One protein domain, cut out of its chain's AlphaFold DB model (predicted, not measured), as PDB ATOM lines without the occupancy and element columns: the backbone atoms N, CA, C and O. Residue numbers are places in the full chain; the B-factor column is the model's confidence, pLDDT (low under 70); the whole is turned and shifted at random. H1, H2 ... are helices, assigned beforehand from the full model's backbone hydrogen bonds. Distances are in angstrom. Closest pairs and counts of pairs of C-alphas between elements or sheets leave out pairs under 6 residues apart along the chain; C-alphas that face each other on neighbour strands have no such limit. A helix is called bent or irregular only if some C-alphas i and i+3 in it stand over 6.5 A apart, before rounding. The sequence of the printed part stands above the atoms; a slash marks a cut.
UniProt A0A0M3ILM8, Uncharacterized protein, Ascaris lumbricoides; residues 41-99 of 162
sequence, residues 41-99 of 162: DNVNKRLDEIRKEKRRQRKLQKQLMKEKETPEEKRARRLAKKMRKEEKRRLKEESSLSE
ATOM      1  N   ASP A  41     -29.699  43.907  59.572       71.31
ATOM      2  CA  ASP A  41     -29.395  44.510  58.270       71.31
ATOM      3  C   ASP A  41     -30.606  45.217  57.648       71.31
ATOM      4  O   ASP A  41     -30.467  46.228  56.955       71.31
ATOM      5  N   ASN A  42     -31.816  44.711  57.902       76.25
ATOM      6  CA  ASN A  42     -33.049  45.297  57.383       76.25
ATOM      7  C   ASN A  42     -33.439  46.571  58.160       76.25
ATOM      8  O   ASN A  42     -33.880  47.564  57.576       76.25
ATOM      9  N   VAL A  43     -33.189  46.589  59.475       80.44
ATOM     10  CA  VAL A  43     -33.394  47.771  60.330       80.44
ATOM     11  C   VAL A  43     -32.435  48.899  59.938       80.44
ATOM     12  O   VAL A  43     -32.865  50.044  59.777       80.44
ATOM     13  N   ASN A  44     -31.160  48.584  59.700       84.88
ATOM     14  CA  ASN A  44     -30.155  49.563  59.275       84.88
ATOM     15  C   ASN A  44     -30.503  50.210  57.924       84.88
ATOM     16  O   ASN A  44     -30.466  51.439  57.801       84.88
ATOM     17  N   LYS A  45     -30.942  49.414  56.938       85.44
ATOM     18  CA  LYS A  45     -31.411  49.921  55.633       85.44
ATOM     19  C   LYS A  45     -32.576  50.902  55.785       85.44
ATOM     20  O   LYS A  45     -32.532  52.001  55.231       85.44
ATOM     21  N   ARG A  46     -33.569  50.557  56.611       89.12
ATOM     22  CA  ARG A  46     -34.725  51.423  56.890       89.12
ATOM     23  C   ARG A  46     -34.314  52.746  57.548       89.12
ATOM     24  O   ARG A  46     -34.830  53.804  57.190       89.12
ATOM     25  N   LEU A  47     -33.368  52.721  58.489       89.00
ATOM     26  CA  LEU A  47     -32.850  53.938  59.127       89.00
ATOM     27  C   LEU A  47     -32.130  54.852  58.128       89.00
ATOM     28  O   LEU A  47     -32.287  56.077  58.181       89.00
ATOM     29  N   ASP A  48     -31.377  54.283  57.192       90.06
ATOM     30  CA  ASP A  48     -30.692  55.050  56.152       90.06
ATOM     31  C   ASP A  48     -31.651  55.667  55.134       90.06
ATOM     32  O   ASP A  48     -31.446  56.809  54.703       90.06
ATOM     33  N   GLU A  49     -32.735  54.972  54.798       92.25
ATOM     34  CA  GLU A  49     -33.829  55.516  53.992       92.25
ATOM     35  C   GLU A  49     -34.508  56.696  54.693       92.25
ATOM     36  O   GLU A  49     -34.653  57.766  54.096       92.25
ATOM     37  N   ILE A  50     -34.808  56.571  55.991       92.31
ATOM     38  CA  ILE A  50     -35.368  57.666  56.802       92.31
ATOM     39  C   ILE A  50     -34.410  58.869  56.830       92.31
ATOM     40  O   ILE A  50     -34.827  60.020  56.654       92.31
ATOM     41  N   ARG A  51     -33.102  58.637  57.012       93.25
ATOM     42  CA  ARG A  51     -32.077  59.699  56.978       93.25
ATOM     43  C   ARG A  51     -32.003  60.371  55.606       93.25
ATOM     44  O   ARG A  51     -31.877  61.602  55.540       93.25
ATOM     45  N   LYS A  52     -32.072  59.595  54.517       93.06
ATOM     46  CA  LYS A  52     -32.094  60.105  53.137       93.06
ATOM     47  C   LYS A  52     -33.326  60.962  52.887       93.06
ATOM     48  O   LYS A  52     -33.167  62.088  52.408       93.06
ATOM     49  N   GLU A  53     -34.508  60.494  53.271       94.00
ATOM     50  CA  GLU A  53     -35.750  61.234  53.053       94.00
ATOM     51  C   GLU A  53     -35.768  62.526  53.870       94.00
ATOM     52  O   GLU A  53     -35.989  63.605  53.323       94.00
ATOM     53  N   LYS A  54     -35.358  62.486  55.143       93.25
ATOM     54  CA  LYS A  54     -35.211  63.698  55.967       93.25
ATOM     55  C   LYS A  54     -34.235  64.705  55.349       93.25
ATOM     56  O   LYS A  54     -34.449  65.917  55.413       93.25
ATOM     57  N   ARG A  55     -33.147  64.230  54.726       93.06
ATOM     58  CA  ARG A  55     -32.199  65.087  53.995       93.06
ATOM     59  C   ARG A  55     -32.838  65.672  52.728       93.06
ATOM     60  O   ARG A  55     -32.560  66.833  52.433       93.06
ATOM     61  N   ARG A  56     -33.666  64.909  52.004       93.44
ATOM     62  CA  ARG A  56     -34.415  65.368  50.821       93.44
ATOM     63  C   ARG A  56     -35.418  66.459  51.198       93.44
ATOM     64  O   ARG A  56     -35.343  67.552  50.646       93.44
ATOM     65  N   GLN A  57     -36.226  66.222  52.227       92.69
ATOM     66  CA  GLN A  57     -37.204  67.179  52.756       92.69
ATOM     67  C   GLN A  57     -36.546  68.498  53.189       92.69
ATOM     68  O   GLN A  57     -36.945  69.578  52.759       92.69
ATOM     69  N   ARG A  58     -35.432  68.432  53.934       91.56
ATOM     70  CA  ARG A  58     -34.652  69.627  54.318       91.56
ATOM     71  C   ARG A  58     -34.079  70.393  53.122       91.56
ATOM     72  O   ARG A  58     -33.853  71.596  53.233       91.56
ATOM     73  N   LYS A  59     -33.755  69.718  52.014       90.62
ATOM     74  CA  LYS A  59     -33.268  70.379  50.792       90.62
ATOM     75  C   LYS A  59     -34.407  71.094  50.070       90.62
ATOM     76  O   LYS A  59     -34.214  72.254  49.725       90.62
ATOM     77  N   LEU A  60     -35.557  70.435  49.921       92.44
ATOM     78  CA  LEU A  60     -36.756  71.011  49.307       92.44
ATOM     79  C   LEU A  60     -37.235  72.244  50.074       92.44
ATOM     80  O   LEU A  60     -37.361  73.313  49.489       92.44
ATOM     81  N   GLN A  61     -37.363  72.155  51.402       89.31
ATOM     82  CA  GLN A  61     -37.711  73.311  52.238       89.31
ATOM     83  C   GLN A  61     -36.728  74.474  52.050       89.31
ATOM     84  O   GLN A  61     -37.133  75.618  51.880       89.31
ATOM     85  N   LYS A  62     -35.419  74.192  52.007       86.94
ATOM     86  CA  LYS A  62     -34.401  75.222  51.746       86.94
ATOM     87  C   LYS A  62     -34.474  75.812  50.340       86.94
ATOM     88  O   LYS A  62     -33.970  76.913  50.164       86.94
ATOM     89  N   GLN A  63     -34.972  75.087  49.343       86.62
ATOM     90  CA  GLN A  63     -35.156  75.605  47.985       86.62
ATOM     91  C   GLN A  63     -36.379  76.514  47.935       86.62
ATOM     92  O   GLN A  63     -36.224  77.674  47.578       86.62
ATOM     93  N   LEU A  64     -37.515  76.048  48.456       87.62
ATOM     94  CA  LEU A  64     -38.742  76.839  48.561       87.62
ATOM     95  C   LEU A  64     -38.523  78.156  49.320       87.62
ATOM     96  O   LEU A  64     -38.983  79.204  48.883       87.62
ATOM     97  N   MET A  65     -37.770  78.128  50.426       81.94
ATOM     98  CA  MET A  65     -37.420  79.347  51.168       81.94
ATOM     99  C   MET A  65     -36.556  80.311  50.343       81.94
ATOM    100  O   MET A  65     -36.728  81.514  50.447       81.94
ATOM    101  N   LYS A  66     -35.635  79.798  49.517       83.19
ATOM    102  CA  LYS A  66     -34.745  80.622  48.680       83.19
ATOM    103  C   LYS A  66     -35.419  81.174  47.431       83.19
ATOM    104  O   LYS A  66     -34.967  82.187  46.916       83.19
ATOM    105  N   GLU A  67     -36.421  80.476  46.910       82.12
ATOM    106  CA  GLU A  67     -37.218  80.917  45.761       82.12
ATOM    107  C   GLU A  67     -38.159  82.059  46.143       82.12
ATOM    108  O   GLU A  67     -38.421  82.933  45.326       82.12
ATOM    109  N   LYS A  68     -38.602  82.084  47.405       80.00
ATOM    110  CA  LYS A  68     -39.411  83.166  47.979       80.00
ATOM    111  C   LYS A  68     -38.579  84.348  48.507       80.00
ATOM    112  O   LYS A  68     -39.158  85.347  48.911       80.00
ATOM    113  N   GLU A  69     -37.251  84.229  48.524       78.75
ATOM    114  CA  GLU A  69     -36.325  85.213  49.105       78.75
ATOM    115  C   GLU A  69     -36.127  86.400  48.145       78.75
ATOM    116  O   GLU A  69     -35.793  86.221  46.968       78.75
ATOM    117  N   THR A  70     -36.286  87.626  48.643       84.69
ATOM    118  CA  THR A  70     -36.036  88.853  47.868       84.69
ATOM    119  C   THR A  70     -34.530  89.027  47.581       84.69
ATOM    120  O   THR A  70     -33.675  88.440  48.262       84.69
ATOM    121  N   PRO A  71     -34.129  89.822  46.565       79.50
ATOM    122  CA  PRO A  71     -32.710  90.059  46.275       79.50
ATOM    123  C   PRO A  71     -31.942  90.677  47.456       79.50
ATOM    124  O   PRO A  71     -30.751  90.396  47.631       79.50
ATOM    125  N   GLU A  72     -32.619  91.471  48.281       77.31
ATOM    126  CA  GLU A  72     -32.069  92.084  49.489       77.31
ATOM    127  C   GLU A  72     -31.807  91.049  50.591       77.31
ATOM    128  O   GLU A  72     -30.698  90.965  51.128       77.31
ATOM    129  N   GLU A  73     -32.767  90.165  50.851       81.00
ATOM    130  CA  GLU A  73     -32.630  89.103  51.849       81.00
ATOM    131  C   GLU A  73     -31.504  88.115  51.465       81.00
ATOM    132  O   GLU A  73     -30.650  87.746  52.283       81.00
ATOM    133  N   LYS A  74     -31.347  87.834  50.165       79.00
ATOM    134  CA  LYS A  74     -30.207  87.066  49.635       79.00
ATOM    135  C   LYS A  74     -28.854  87.734  49.917       79.00
ATOM    136  O   LYS A  74     -27.856  87.019  50.106       79.00
ATOM    137  N   ARG A  75     -28.781  89.073  49.916       83.81
ATOM    138  CA  ARG A  75     -27.570  89.842  50.260       83.81
ATOM    139  C   ARG A  75     -27.271  89.713  51.753       83.81
ATOM    140  O   ARG A  75     -26.147  89.334  52.090       83.81
ATOM    141  N   ALA A  76     -28.273  89.894  52.613       85.62
ATOM    142  CA  ALA A  76     -28.148  89.700  54.059       85.62
ATOM    143  C   ALA A  76     -27.651  88.283  54.401       85.62
ATOM    144  O   ALA A  76     -26.697  88.106  55.163       85.62
ATOM    145  N   ARG A  77     -28.179  87.252  53.728       84.31
ATOM    146  CA  ARG A  77     -27.712  85.867  53.891       84.31
ATOM    147  C   ARG A  77     -26.247  85.673  53.494       84.31
ATOM    148  O   ARG A  77     -25.530  84.879  54.116       84.31
ATOM    149  N   ARG A  78     -25.785  86.328  52.422       86.31
ATOM    150  CA  ARG A  78     -24.375  86.265  51.992       86.31
ATOM    151  C   ARG A  78     -23.463  86.941  53.010       86.31
ATOM    152  O   ARG A  78     -22.444  86.338  53.347       86.31
ATOM    153  N   LEU A  79     -23.863  88.102  53.529       86.38
ATOM    154  CA  LEU A  79     -23.144  88.813  54.587       86.38
ATOM    155  C   LEU A  79     -23.053  87.963  55.861       86.38
ATOM    156  O   LEU A  79     -21.953  87.661  56.307       86.38
ATOM    157  N   ALA A  80     -24.166  87.417  56.357       89.38
ATOM    158  CA  ALA A  80     -24.162  86.543  57.535       89.38
ATOM    159  C   ALA A  80     -23.286  85.285  57.351       89.38
ATOM    160  O   ALA A  80     -22.614  84.819  58.272       89.38
ATOM    161  N   LYS A  81     -23.258  84.713  56.137       91.88
ATOM    162  CA  LYS A  81     -22.365  83.589  55.814       91.88
ATOM    163  C   LYS A  81     -20.891  84.011  55.779       91.88
ATOM    164  O   LYS A  81     -20.051  83.175  56.108       91.88
ATOM    165  N   LYS A  82     -20.584  85.237  55.344       91.88
ATOM    166  CA  LYS A  82     -19.231  85.808  55.361       91.88
ATOM    167  C   LYS A  82     -18.767  85.991  56.808       91.88
ATOM    168  O   LYS A  82     -17.795  85.340  57.177       91.88
ATOM    169  N   MET A  83     -19.551  86.684  57.636       89.62
ATOM    170  CA  MET A  83     -19.243  86.913  59.057       89.62
ATOM    171  C   MET A  83     -19.017  85.604  59.823       89.62
ATOM    172  O   MET A  83     -17.992  85.431  60.469       89.62
ATOM    173  N   ARG A  84     -19.897  84.602  59.660       92.00
ATOM    174  CA  ARG A  84     -19.714  83.288  60.311       92.00
ATOM    175  C   ARG A  84     -18.432  82.569  59.867       92.00
ATOM    176  O   ARG A  84     -17.846  81.801  60.628       92.00
ATOM    177  N   LYS A  85     -18.027  82.721  58.602       92.62
ATOM    178  CA  LYS A  85     -16.780  82.115  58.107       92.62
ATOM    179  C   LYS A  85     -15.557  82.825  58.672       92.62
ATOM    180  O   LYS A  85     -14.574  82.150  58.957       92.62
ATOM    181  N   GLU A  86     -15.632  84.139  58.795       91.69
ATOM    182  CA  GLU A  86     -14.581  84.978  59.350       91.69
ATOM    183  C   GLU A  86     -14.392  84.738  60.843       91.69
ATOM    184  O   GLU A  86     -13.284  84.430  61.257       91.69
ATOM    185  N   GLU A  87     -15.471  84.714  61.620       90.44
ATOM    186  CA  GLU A  87     -15.443  84.356  63.041       90.44
ATOM    187  C   GLU A  87     -14.830  82.968  63.255       90.44
ATOM    188  O   GLU A  87     -13.949  82.782  64.089       90.44
ATOM    189  N   LYS A  88     -15.223  81.985  62.434       89.25
ATOM    190  CA  LYS A  88     -14.626  80.648  62.486       89.25
ATOM    191  C   LYS A  88     -13.139  80.651  62.124       89.25
ATOM    192  O   LYS A  88     -12.397  79.837  62.668       89.25
ATOM    193  N   ARG A  89     -12.711  81.489  61.173       87.06
ATOM    194  CA  ARG A  89     -11.293  81.641  60.820       87.06
ATOM    195  C   ARG A  89     -10.537  82.256  61.996       87.06
ATOM    196  O   ARG A  89      -9.562  81.651  62.411       87.06
ATOM    197  N   ARG A  90     -11.049  83.346  62.572       87.00
ATOM    198  CA  ARG A  90     -10.456  84.041  63.720       87.00
ATOM    199  C   ARG A  90     -10.314  83.117  64.927       87.00
ATOM    200  O   ARG A  90      -9.222  82.951  65.439       87.00
ATOM    201  N   LEU A  91     -11.391  82.428  65.314       86.56
ATOM    202  CA  LEU A  91     -11.360  81.466  66.418       86.56
ATOM    203  C   LEU A  91     -10.394  80.312  66.134       86.56
ATOM    204  O   LEU A  91      -9.751  79.796  67.040       86.56
ATOM    205  N   LYS A  92     -10.294  79.880  64.871       84.44
ATOM    206  CA  LYS A  92      -9.319  78.863  64.486       84.44
ATOM    207  C   LYS A  92      -7.897  79.397  64.593       84.44
ATOM    208  O   LYS A  92      -7.083  78.656  65.101       84.44
ATOM    209  N   GLU A  93      -7.609  80.607  64.129       79.69
ATOM    210  CA  GLU A  93      -6.289  81.245  64.240       79.69
ATOM    211  C   GLU A  93      -5.887  81.444  65.705       79.69
ATOM    212  O   GLU A  93      -4.751  81.167  66.066       79.69
ATOM    213  N   GLU A  94      -6.841  81.818  66.553       78.06
ATOM    214  CA  GLU A  94      -6.655  81.988  67.997       78.06
ATOM    215  C   GLU A  94      -6.487  80.648  68.734       78.06
ATOM    216  O   GLU A  94      -5.721  80.542  69.685       78.06
ATOM    217  N   SER A  95      -7.159  79.590  68.269       75.62
ATOM    218  CA  SER A  95      -7.056  78.241  68.841       75.62
ATOM    219  C   SER A  95      -5.934  77.389  68.229       75.62
ATOM    220  O   SER A  95      -5.575  76.361  68.809       75.62
ATOM    221  N   SER A  96      -5.429  77.717  67.037       63.84
ATOM    222  CA  SER A  96      -4.478  76.876  66.311       63.84
ATOM    223  C   SER A  96      -3.046  77.228  66.689       63.84
ATOM    224  O   SER A  96      -2.457  78.127  66.095       63.84
ATOM    225  N   LEU A  97      -2.507  76.408  67.595       59.16
ATOM    226  CA  LEU A  97      -1.121  76.342  68.070       59.16
ATOM    227  C   LEU A  97      -0.709  77.460  69.029       59.16
ATOM    228  O   LEU A  97      -0.955  78.641  68.800       59.16
ATOM    229  N   SER A  98      -0.036  77.044  70.105       69.94
ATOM    230  CA  SER A  98       0.726  77.943  70.961       69.94
ATOM    231  C   SER A  98       1.686  78.764  70.102       69.94
ATOM    232  O   SER A  98       2.188  78.296  69.077       69.94
ATOM    233  N   GLU A  99       1.944  79.997  70.530       64.94
ATOM    234  CA  GLU A  99       2.825  80.945  69.839       64.94
ATOM    235  C   GLU A  99       4.195  80.342  69.477       64.94
ATOM    236  O   GLU A  99       4.785  80.686  68.456       64.94
TER     237      GLU A  99
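Overview. This is residues 41 to 99 of the 162 residues of an uncharacterized protein of Ascaris lumbricoides (UniProt A0A0M3ILM8). Two long helices, H1 and H2, make an open V: the end of H1 and the beginning of H2 lie near its corner, joined by the tight link of residues 68 to 70, and the two arms spread away from there. The V is flat, with spans of 52 by 40 by 5 A along the three main axes, and the space between its arms is empty. The printed part has 59 residues, with two named helices in the order H1, H2 and no named strand; the class is all helix. The whole is extended, with a radius of gyration of the C-alphas of 18.7 A.

Along the chain. H1, the longest helix by residues, holds residues 41 to 67 and measures 39.3 A from first to last C-alpha. It begins at C-alpha 41, (-29.395, 44.510, 58.270), and ends at C-alpha 67, (-37.218, 80.917, 45.761). H2 holds residues 71 to 95 and measures 36.2 A; its last C-alpha, that of Ser 95, is at (-7.056, 78.241, 68.841).

Arrangement. H1 and H2 are close but not clearly touching, with 1 pair of C-alphas within 8 A. That closest pair is Lys 66 and Lys 74, whose C-alphas are 7.9 A apart. Their lines stand at a steep tilt of 56 degrees, and they run opposite ways. Their centres are 26.7 A apart. Residues 41 to 65, which belong to H1, stand free, as do residues 78 to 99, of which 78 to 95 belong to H2. In H1 and H2 every O i to N i+4 pair is within hydrogen-bond range, and neither helix is bent.

Size, cuts and confidence. The two C-alphas farthest apart are those of Asn 42 and Glu 99, at 52.1 A. The printed part has no cut, and the link from H1 to H2 is tight. The mean pLDDT of the printed part is 85.0; residues 96 to 99 are under 70.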